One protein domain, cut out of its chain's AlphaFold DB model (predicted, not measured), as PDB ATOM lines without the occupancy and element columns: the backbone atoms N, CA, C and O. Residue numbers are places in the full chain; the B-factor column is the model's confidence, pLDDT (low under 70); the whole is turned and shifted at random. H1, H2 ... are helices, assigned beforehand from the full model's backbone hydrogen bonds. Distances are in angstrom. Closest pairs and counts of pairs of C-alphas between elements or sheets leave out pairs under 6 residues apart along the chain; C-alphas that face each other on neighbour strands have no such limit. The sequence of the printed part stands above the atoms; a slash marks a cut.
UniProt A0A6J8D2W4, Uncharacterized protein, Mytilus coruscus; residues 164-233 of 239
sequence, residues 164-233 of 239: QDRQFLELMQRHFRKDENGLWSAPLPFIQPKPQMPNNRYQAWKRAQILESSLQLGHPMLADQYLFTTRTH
ATOM      1  N   GLN A 164     120.170 174.464 131.541       83.56
ATOM      2  CA  GLN A 164     119.901 173.191 132.200       83.56
ATOM      3  C   GLN A 164     118.466 172.709 131.954       83.56
ATOM      4  O   GLN A 164     118.274 171.528 131.680       83.56
ATOM      5  N   ASP A 165     117.471 173.602 131.973       86.94
ATOM      6  CA  ASP A 165     116.076 173.224 131.700       86.94
ATOM      7  C   ASP A 165     115.901 172.733 130.263       86.94
ATOM      8  O   ASP A 165     115.214 171.740 130.022       86.94
ATOM      9  N   ARG A 166     116.554 173.390 129.296       89.12
ATOM     10  CA  ARG A 166     116.544 172.945 127.894       89.12
ATOM     11  C   ARG A 166     117.160 171.557 127.744       89.12
ATOM     12  O   ARG A 166     116.547 170.693 127.125       89.12
ATOM     13  N   GLN A 167     118.319 171.327 128.362       87.88
ATOM     14  CA  GLN A 167     118.982 170.017 128.354       87.88
ATOM     15  C   GLN A 167     118.131 168.936 129.030       87.88
ATOM     16  O   GLN A 167     118.028 167.822 128.521       87.88
ATOM     17  N   PHE A 168     117.494 169.260 130.157       89.06
ATOM     18  CA  PHE A 168     116.589 168.353 130.856       89.06
ATOM     19  C   PHE A 168     115.392 167.963 129.984       89.06
ATOM     20  O   PHE A 168     115.069 166.781 129.866       89.06
ATOM     21  N   LEU A 169     114.744 168.945 129.355       91.12
ATOM     22  CA  LEU A 169     113.581 168.703 128.505       91.12
ATOM     23  C   LEU A 169     113.943 167.873 127.275       91.12
ATOM     24  O   LEU A 169     113.205 166.948 126.944       91.12
ATOM     25  N   GLU A 170     115.083 168.142 126.642       91.62
ATOM     26  CA  GLU A 170     115.580 167.339 125.520       91.62
ATOM     27  C   GLU A 170     115.882 165.894 125.953       91.62
ATOM     28  O   GLU A 170     115.458 164.938 125.296       91.62
ATOM     29  N   LEU A 171     116.545 165.718 127.103       91.25
ATOM     30  CA  LEU A 171     116.839 164.407 127.680       91.25
ATOM     31  C   LEU A 171     115.547 163.611 127.932       91.25
ATOM     32  O   LEU A 171     115.450 162.444 127.540       91.25
ATOM     33  N   MET A 172     114.545 164.248 128.542       90.50
ATOM     34  CA  MET A 172     113.244 163.635 128.806       90.50
ATOM     35  C   MET A 172     112.499 163.308 127.513       90.50
ATOM     36  O   MET A 172     112.064 162.174 127.356       90.50
ATOM     37  N   GLN A 173     112.407 164.235 126.555       90.38
ATOM     38  CA  GLN A 173     111.754 163.979 125.265       90.38
ATOM     39  C   GLN A 173     112.378 162.794 124.524       90.38
ATOM     40  O   GLN A 173     111.667 162.004 123.905       90.38
ATOM     41  N   ARG A 174     113.705 162.652 124.592       89.62
ATOM     42  CA  ARG A 174     114.427 161.618 123.852       89.62
ATOM     43  C   ARG A 174     114.364 160.238 124.502       89.62
ATOM     44  O   ARG A 174     114.355 159.235 123.791       89.62
ATOM     45  N   HIS A 175     114.392 160.165 125.830       88.38
ATOM     46  CA  HIS A 175     114.607 158.890 126.522       88.38
ATOM     47  C   HIS A 175     113.474 158.468 127.454       88.38
ATOM     48  O   HIS A 175     113.469 157.298 127.848       88.38
ATOM     49  N   PHE A 176     112.527 159.355 127.781       88.56
ATOM     50  CA  PHE A 176     111.327 158.978 128.520       88.56
ATOM     51  C   PHE A 176     110.430 158.113 127.639       88.56
ATOM     52  O   PHE A 176     109.863 158.578 126.651       88.56
ATOM     53  N   ARG A 177     110.321 156.829 127.977       89.19
ATOM     54  CA  ARG A 177     109.550 155.868 127.183       89.19
ATOM     55  C   ARG A 177     109.001 154.751 128.044       89.19
ATOM     56  O   ARG A 177     109.585 154.399 129.069       89.19
ATOM     57  N   LYS A 178     107.913 154.160 127.572       86.81
ATOM     58  CA  LYS A 178     107.375 152.911 128.096       86.81
ATOM     59  C   LYS A 178     108.085 151.743 127.405       86.81
ATOM     60  O   LYS A 178     108.207 151.760 126.181       86.81
ATOM     61  N   ASP A 179     108.611 150.796 128.170       80.56
ATOM     62  CA  ASP A 179     109.261 149.599 127.636       80.56
ATOM     63  C   ASP A 179     108.237 148.551 127.154       80.56
ATOM     64  O   ASP A 179     107.023 148.725 127.293       80.56
ATOM     65  N   GLU A 180     108.732 147.456 126.574       86.19
ATOM     66  CA  GLU A 180     107.912 146.351 126.049       86.19
ATOM     67  C   GLU A 180     107.078 145.650 127.136       86.19
ATOM     68  O   GLU A 180     106.020 145.098 126.844       86.19
ATOM     69  N   ASN A 181     107.509 145.729 128.399       83.12
ATOM     70  CA  ASN A 181     106.796 145.183 129.556       83.12
ATOM     71  C   ASN A 181     105.748 146.159 130.110       83.12
ATOM     72  O   ASN A 181     105.064 145.862 131.092       83.12
ATOM     73  N   GLY A 182     105.609 147.335 129.496       79.62
ATOM     74  CA  GLY A 182     104.679 148.364 129.916       79.62
ATOM     75  C   GLY A 182     105.179 149.238 131.071       79.62
ATOM     76  O   GLY A 182     104.370 149.951 131.669       79.62
ATOM     77  N   LEU A 183     106.474 149.221 131.377       78.81
ATOM     78  CA  LEU A 183     107.082 149.994 132.457       78.81
ATOM     79  C   LEU A 183     107.630 151.317 131.924       78.81
ATOM     80  O   LEU A 183     108.295 151.373 130.892       78.81
ATOM     81  N   TRP A 184     107.374 152.403 132.644       83.12
ATOM     82  CA  TRP A 184     107.935 153.705 132.297       83.12
ATOM     83  C   TRP A 184     109.396 153.807 132.729       83.12
ATOM     84  O   TRP A 184     109.729 153.618 133.898       83.12
ATOM     85  N   SER A 185     110.252 154.165 131.779       82.88
ATOM     86  CA  SER A 185     111.672 154.437 131.985       82.88
ATOM     87  C   SER A 185     111.954 155.914 131.721       82.88
ATOM     88  O   SER A 185     111.499 156.470 130.720       82.88
ATOM     89  N   ALA A 186     112.694 156.553 132.626       87.12
ATOM     90  CA  ALA A 186     113.104 157.949 132.523       87.12
ATOM     91  C   ALA A 186     114.623 158.065 132.726       87.12
ATOM     92  O   ALA A 186     115.171 157.397 133.608       87.12
ATOM     93  N   PRO A 187     115.319 158.896 131.939       85.81
ATOM     94  CA  PRO A 187     116.735 159.180 132.147       85.81
ATOM     95  C   PRO A 187     116.948 160.064 133.386       85.81
ATOM     96  O   PRO A 187     116.120 160.915 133.710       85.81
ATOM     97  N   LEU A 188     118.091 159.911 134.057       85.31
ATOM     98  CA  LEU A 188     118.492 160.808 135.144       85.31
ATOM     99  C   LEU A 188     119.299 161.995 134.590       85.31
ATOM    100  O   LEU A 188     120.272 161.771 133.863       85.31
ATOM    101  N   PRO A 189     118.948 163.245 134.943       85.06
ATOM    102  CA  PRO A 189     119.612 164.436 134.421       85.06
ATOM    103  C   PRO A 189     120.902 164.745 135.187       85.06
ATOM    104  O   PRO A 189     120.970 165.670 135.994       85.06
ATOM    105  N   PHE A 190     121.937 163.938 134.961       82.75
ATOM    106  CA  PHE A 190     123.248 164.178 135.558       82.75
ATOM    107  C   PHE A 190     123.959 165.360 134.895       82.75
ATOM    108  O   PHE A 190     124.019 165.455 133.670       82.75
ATOM    109  N   ILE A 191     124.579 166.207 135.716       78.94
ATOM    110  CA  ILE A 191     125.576 167.174 135.249       78.94
ATOM    111  C   ILE A 191     126.806 166.377 134.805       78.94
ATOM    112  O   ILE A 191     127.259 165.490 135.529       78.94
ATOM    113  N   GLN A 192     127.311 166.640 133.600       79.62
ATOM    114  CA  GLN A 192     128.435 165.880 133.058       79.62
ATOM    115  C   GLN A 192     129.769 166.259 133.727       79.62
ATOM    116  O   GLN A 192     129.992 167.440 133.998       79.62
ATOM    117  N   PRO A 193     130.676 165.283 133.933       81.38
ATOM    118  CA  PRO A 193     130.525 163.858 133.613       81.38
ATOM    119  C   PRO A 193     129.620 163.111 134.611       81.38
ATOM    120  O   PRO A 193     129.585 163.434 135.795       81.38
ATOM    121  N   LYS A 194     128.907 162.076 134.133       80.56
ATOM    122  CA  LYS A 194     128.041 161.228 134.976       80.56
ATOM    123  C   LYS A 194     128.860 160.667 136.155       80.56
ATOM    124  O   LYS A 194     129.852 159.977 135.904       80.56
ATOM    125  N   PRO A 195     128.462 160.915 137.417       81.88
ATOM    126  CA  PRO A 195     129.185 160.385 138.566       81.88
ATOM    127  C   PRO A 195     129.052 158.857 138.645       81.88
ATOM    128  O   PRO A 195     128.004 158.290 138.323       81.88
ATOM    129  N   GLN A 196     130.112 158.187 139.102       83.12
ATOM    130  CA  GLN A 196     130.076 156.756 139.416       83.12
ATOM    131  C   GLN A 196     129.290 156.547 140.714       83.12
ATOM    132  O   GLN A 196     129.710 156.988 141.784       83.12
ATOM    133  N   MET A 197     128.131 155.898 140.615       79.12
ATOM    134  CA  MET A 197     127.235 155.676 141.750       79.12
ATOM    135  C   MET A 197     127.489 154.296 142.375       79.12
ATOM    136  O   MET A 197     127.569 153.307 141.641       79.12
ATOM    137  N   PRO A 198     127.584 154.183 143.714       83.31
ATOM    138  CA  PRO A 198     127.738 152.893 144.375       83.31
ATOM    139  C   PRO A 198     126.469 152.041 144.230       83.31
ATOM    140  O   PRO A 198     125.349 152.557 144.220       83.31
ATOM    141  N   ASN A 199     126.632 150.717 144.169       82.25
ATOM    142  CA  ASN A 199     125.506 149.786 144.100       82.25
ATOM    143  C   ASN A 199     124.723 149.787 145.426       82.25
ATOM    144  O   ASN A 199     125.143 149.189 146.416       82.25
ATOM    145  N   ASN A 200     123.561 150.440 145.435       85.56
ATOM    146  CA  ASN A 200     122.689 150.556 146.606       85.56
ATOM    147  C   ASN A 200     121.538 149.527 146.628       85.56
ATOM    148  O   ASN A 200     120.615 149.666 147.437       85.56
ATOM    149  N   ARG A 201     121.576 148.479 145.787       81.69
ATOM    150  CA  ARG A 201     120.474 147.507 145.624       81.69
ATOM    151  C   ARG A 201     120.007 146.897 146.947       81.69
ATOM    152  O   ARG A 201     118.807 146.811 147.186       81.69
ATOM    153  N   TYR A 202     120.941 146.514 147.821       84.81
ATOM    154  CA  TYR A 202     120.618 145.939 149.133       84.81
ATOM    155  C   TYR A 202     119.827 146.916 150.018       84.81
ATOM    156  O   TYR A 202     118.822 146.548 150.625       84.81
ATOM    157  N   GLN A 203     120.250 148.182 150.060       84.88
ATOM    158  CA  GLN A 203     119.611 149.223 150.867       84.88
ATOM    159  C   GLN A 203     118.215 149.558 150.332       84.88
ATOM    160  O   GLN A 203     117.272 149.686 151.113       84.88
ATOM    161  N   ALA A 204     118.078 149.668 149.006       80.31
ATOM    162  CA  ALA A 204     116.800 149.911 148.345       80.31
ATOM    163  C   ALA A 204     115.807 148.766 148.604       80.31
ATOM    164  O   ALA A 204     114.665 149.021 148.980       80.31
ATOM    165  N   TRP A 205     116.258 147.514 148.496       82.12
ATOM    166  CA  TRP A 205     115.427 146.343 148.775       82.12
ATOM    167  C   TRP A 205     114.979 146.281 150.239       82.12
ATOM    168  O   TRP A 205     113.792 146.112 150.511       82.12
ATOM    169  N   LYS A 206     115.892 146.525 151.189       84.25
ATOM    170  CA  LYS A 206     115.552 146.567 152.619       84.25
ATOM    171  C   LYS A 206     114.507 147.647 152.925       84.25
ATOM    172  O   LYS A 206     113.571 147.396 153.678       84.25
ATOM    173  N   ARG A 207     114.634 148.837 152.325       83.88
ATOM    174  CA  ARG A 207     113.630 149.911 152.452       83.88
ATOM    175  C   ARG A 207     112.282 149.508 151.853       83.88
ATOM    176  O   ARG A 207     111.262 149.799 152.465       83.88
ATOM    177  N   ALA A 208     112.279 148.821 150.709       81.56
ATOM    178  CA  ALA A 208     111.053 148.345 150.070       81.56
ATOM    179  C   ALA A 208     110.294 147.336 150.948       81.56
ATOM    180  O   ALA A 208     109.087 147.475 151.108       81.56
ATOM    181  N   GLN A 209     110.993 146.390 151.585       82.50
ATOM    182  CA  GLN A 209     110.369 145.431 152.509       82.50
ATOM    183  C   GLN A 209     109.778 146.096 153.758       82.50
ATOM    184  O   GLN A 209     108.690 145.736 154.207       82.50
ATOM    185  N   ILE A 210     110.492 147.078 154.325       84.50
ATOM    186  CA  ILE A 210     110.002 147.850 155.477       84.50
ATOM    187  C   ILE A 210     108.743 148.628 155.088       84.50
ATOM    188  O   ILE A 210     107.769 148.633 155.838       84.50
ATOM    189  N   LEU A 211     108.753 149.260 153.913       80.12
ATOM    190  CA  LEU A 211     107.604 149.990 153.391       80.12
ATOM    191  C   LEU A 211     106.404 149.062 153.161       80.12
ATOM    192  O   LEU A 211     105.303 149.392 153.585       80.12
ATOM    193  N   GLU A 212     106.618 147.890 152.562       80.94
ATOM    194  CA  GLU A 212     105.577 146.877 152.363       80.94
ATOM    195  C   GLU A 212     104.948 146.444 153.696       80.94
ATOM    196  O   GLU A 212     103.727 146.479 153.846       80.94
ATOM    197  N   SER A 213     105.780 146.141 154.696       81.25
ATOM    198  CA  SER A 213     105.316 145.760 156.036       81.25
ATOM    199  C   SER A 213     104.532 146.896 156.710       81.25
ATOM    200  O   SER A 213     103.463 146.672 157.273       81.25
ATOM    201  N   SER A 214     105.020 148.138 156.611       79.88
ATOM    202  CA  SER A 214     104.343 149.326 157.150       79.88
ATOM    203  C   SER A 214     102.982 149.574 156.495       79.88
ATOM    204  O   SER A 214     102.038 149.969 157.181       79.88
ATOM    205  N   LEU A 215     102.869 149.368 155.181       77.81
ATOM    206  CA  LEU A 215     101.623 149.563 154.439       77.81
ATOM    207  C   LEU A 215     100.576 148.505 154.807       77.81
ATOM    208  O   LEU A 215      99.411 148.854 154.993       77.81
ATOM    209  N   GLN A 216     100.995 147.250 154.990       74.81
ATOM    210  CA  GLN A 216     100.120 146.156 155.432       74.81
ATOM    211  C   GLN A 216      99.588 146.357 156.862       74.81
ATOM    212  O   GLN A 216      98.462 145.962 157.153       74.81
ATOM    213  N   LEU A 217     100.372 146.986 157.745       74.94
ATOM    214  CA  LEU A 217     100.014 147.201 159.154       74.94
ATOM    215  C   LEU A 217      99.193 148.478 159.409       74.94
ATOM    216  O   LEU A 217      98.355 148.481 160.306       74.94
ATOM    217  N   GLY A 218      99.444 149.568 158.673       66.75
ATOM    218  CA  GLY A 218      98.908 150.896 159.011       66.75
ATOM    219  C   GLY A 218      97.717 151.374 158.174       66.75
ATOM    220  O   GLY A 218      96.841 152.051 158.703       66.75
ATOM    221  N   HIS A 219      97.671 151.053 156.875       68.19
ATOM    222  CA  HIS A 219      96.682 151.619 155.947       68.19
ATOM    223  C   HIS A 219      96.414 150.675 154.757       68.19
ATOM    224  O   HIS A 219      96.974 150.877 153.675       68.19
ATOM    225  N   PRO A 220      95.524 149.675 154.901       65.88
ATOM    226  CA  PRO A 220      95.310 148.640 153.883       65.88
ATOM    227  C   PRO A 220      94.872 149.188 152.511       65.88
ATOM    228  O   PRO A 220      95.298 148.664 151.488       65.88
ATOM    229  N   MET A 221      94.130 150.302 152.452       64.19
ATOM    230  CA  MET A 221      93.770 150.929 151.165       64.19
ATOM    231  C   MET A 221      94.974 151.531 150.416       64.19
ATOM    232  O   MET A 221      94.994 151.534 149.187       64.19
ATOM    233  N   LEU A 222      96.000 152.008 151.132       63.78
ATOM    234  CA  LEU A 222      97.249 152.475 150.517       63.78
ATOM    235  C   LEU A 222      98.133 151.302 150.077       63.78
ATOM    236  O   LEU A 222      98.891 151.446 149.121       63.78
ATOM    237  N   ALA A 223      98.021 150.143 150.733       64.19
ATOM    238  CA  ALA A 223      98.735 148.930 150.349       64.19
ATOM    239  C   ALA A 223      98.270 148.410 148.978       64.19
ATOM    240  O   ALA A 223      99.108 148.144 148.117       64.19
ATOM    241  N   ASP A 224      96.956 148.363 148.737       64.75
ATOM    242  CA  ASP A 224      96.398 147.965 147.436       64.75
ATOM    243  C   ASP A 224      96.790 148.944 146.319       64.75
ATOM    244  O   ASP A 224      97.191 148.533 145.226       64.75
ATOM    245  N   GLN A 225      96.767 150.251 146.603       62.12
ATOM    246  CA  GLN A 225      97.202 151.278 145.654       62.12
ATOM    247  C   GLN A 225      98.712 151.186 145.366       62.12
ATOM    248  O   GLN A 225      99.137 151.306 144.215       62.12
ATOM    249  N   TYR A 226      99.539 150.905 146.375       62.97
ATOM    250  CA  TYR A 226     100.982 150.712 146.217       62.97
ATOM    251  C   TYR A 226     101.324 149.434 145.436       62.97
ATOM    252  O   TYR A 226     102.190 149.469 144.561       62.97
ATOM    253  N   LEU A 227     100.620 148.324 145.678       62.31
ATOM    254  CA  LEU A 227     100.766 147.071 144.924       62.31
ATOM    255  C   LEU A 227     100.347 147.232 143.456       62.31
ATOM    256  O   LEU A 227     101.011 146.707 142.559       62.31
ATOM    257  N   PHE A 228      99.295 148.007 143.187       56.47
ATOM    258  CA  PHE A 228      98.903 148.368 141.823       56.47
ATOM    259  C   PHE A 228      99.980 149.216 141.132       56.47
ATOM    260  O   PHE A 228     100.351 148.949 139.987       56.47
ATOM    261  N   THR A 229     100.536 150.204 141.840       54.31
ATOM    262  CA  THR A 229     101.558 151.115 141.300       54.31
ATOM    263  C   THR A 229     102.897 150.408 141.074       54.31
ATOM    264  O   THR A 229     103.522 150.612 140.043       54.31
ATOM    265  N   THR A 230     103.322 149.515 141.970       54.72
ATOM    266  CA  THR A 230     104.578 148.748 141.827       54.72
ATOM    267  C   THR A 230     104.500 147.664 140.755       54.72
ATOM    268  O   THR A 230     105.494 147.428 140.079       54.72
ATOM    269  N   ARG A 231     103.324 147.058 140.526       53.41
ATOM    270  CA  ARG A 231     103.097 146.152 139.381       53.41
ATOM    271  C   ARG A 231     103.054 146.870 138.030       53.41
ATOM    272  O   ARG A 231     103.284 146.234 137.010       53.41
ATOM    273  N   THR A 232     102.745 148.166 138.013       47.94
ATOM    274  CA  THR A 232     102.643 148.970 136.780       47.94
ATOM    275  C   THR A 232     103.856 149.870 136.528       47.94
ATOM    276  O   THR A 232     104.091 150.266 135.389       47.94
ATOM    277  N   HIS A 233     104.638 150.199 137.558       48.16
ATOM    278  CA  HIS A 233     105.759 151.135 137.493       48.16
ATOM    279  C   HIS A 233     106.924 150.627 138.351       48.16
ATOM    280  O   HIS A 233     106.991 150.847 139.560       48.16
TER     281      HIS A 233
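Overview. This is residues 164 to 233 of the 239 residues of an uncharacterized protein of Mytilus coruscus (UniProt A0A6J8D2W4). See an open frame with an empty middle: helix H1 at one end, a long unnamed stretch, then H2 and H3 folded back as a V-shaped helical hairpin at the other end. The 70 printed residues hold three helices in the order H1, H2, H3, no named strand, and are all helix by class. The whole is only just loose, close to extended, with a radius of gyration of the C-alphas of 16.3 A and spans of 43 by 27 by 23 A.

Along the chain. Find C-alpha 164 at (119.901, 173.191, 132.200); from there H1 runs to residue 175, 16.3 A. H2, residues 201 to 218, covers 25.6 A. H3, residues 220 to 232, covers 18.6 A and ends at (102.643, 148.970, 136.780).

Arrangement. H1 is apart from H2 and H3. Before H2, residues 177 to 178 pair antiparallel with 184 to 185. H2, with residues 212 to 216 alone, touches residues 222 to 223 of H3; the closest C-alphas, of Leu 215 and Ala 223, are 5.0 A apart. This hairpin runs opposite ways at a shallow tilt of 34.9 degrees, only just short of steep. In H1, H2 and H3 every O i to N i+4 pair is within hydrogen-bond range.

Size, cuts and confidence. The farthest C-alphas, of Arg 166 and Leu 217, are 43.7 A apart. The printed part has no cut; the link from H1 to H2 is long. Residues 218 to 233 have pLDDT under 70.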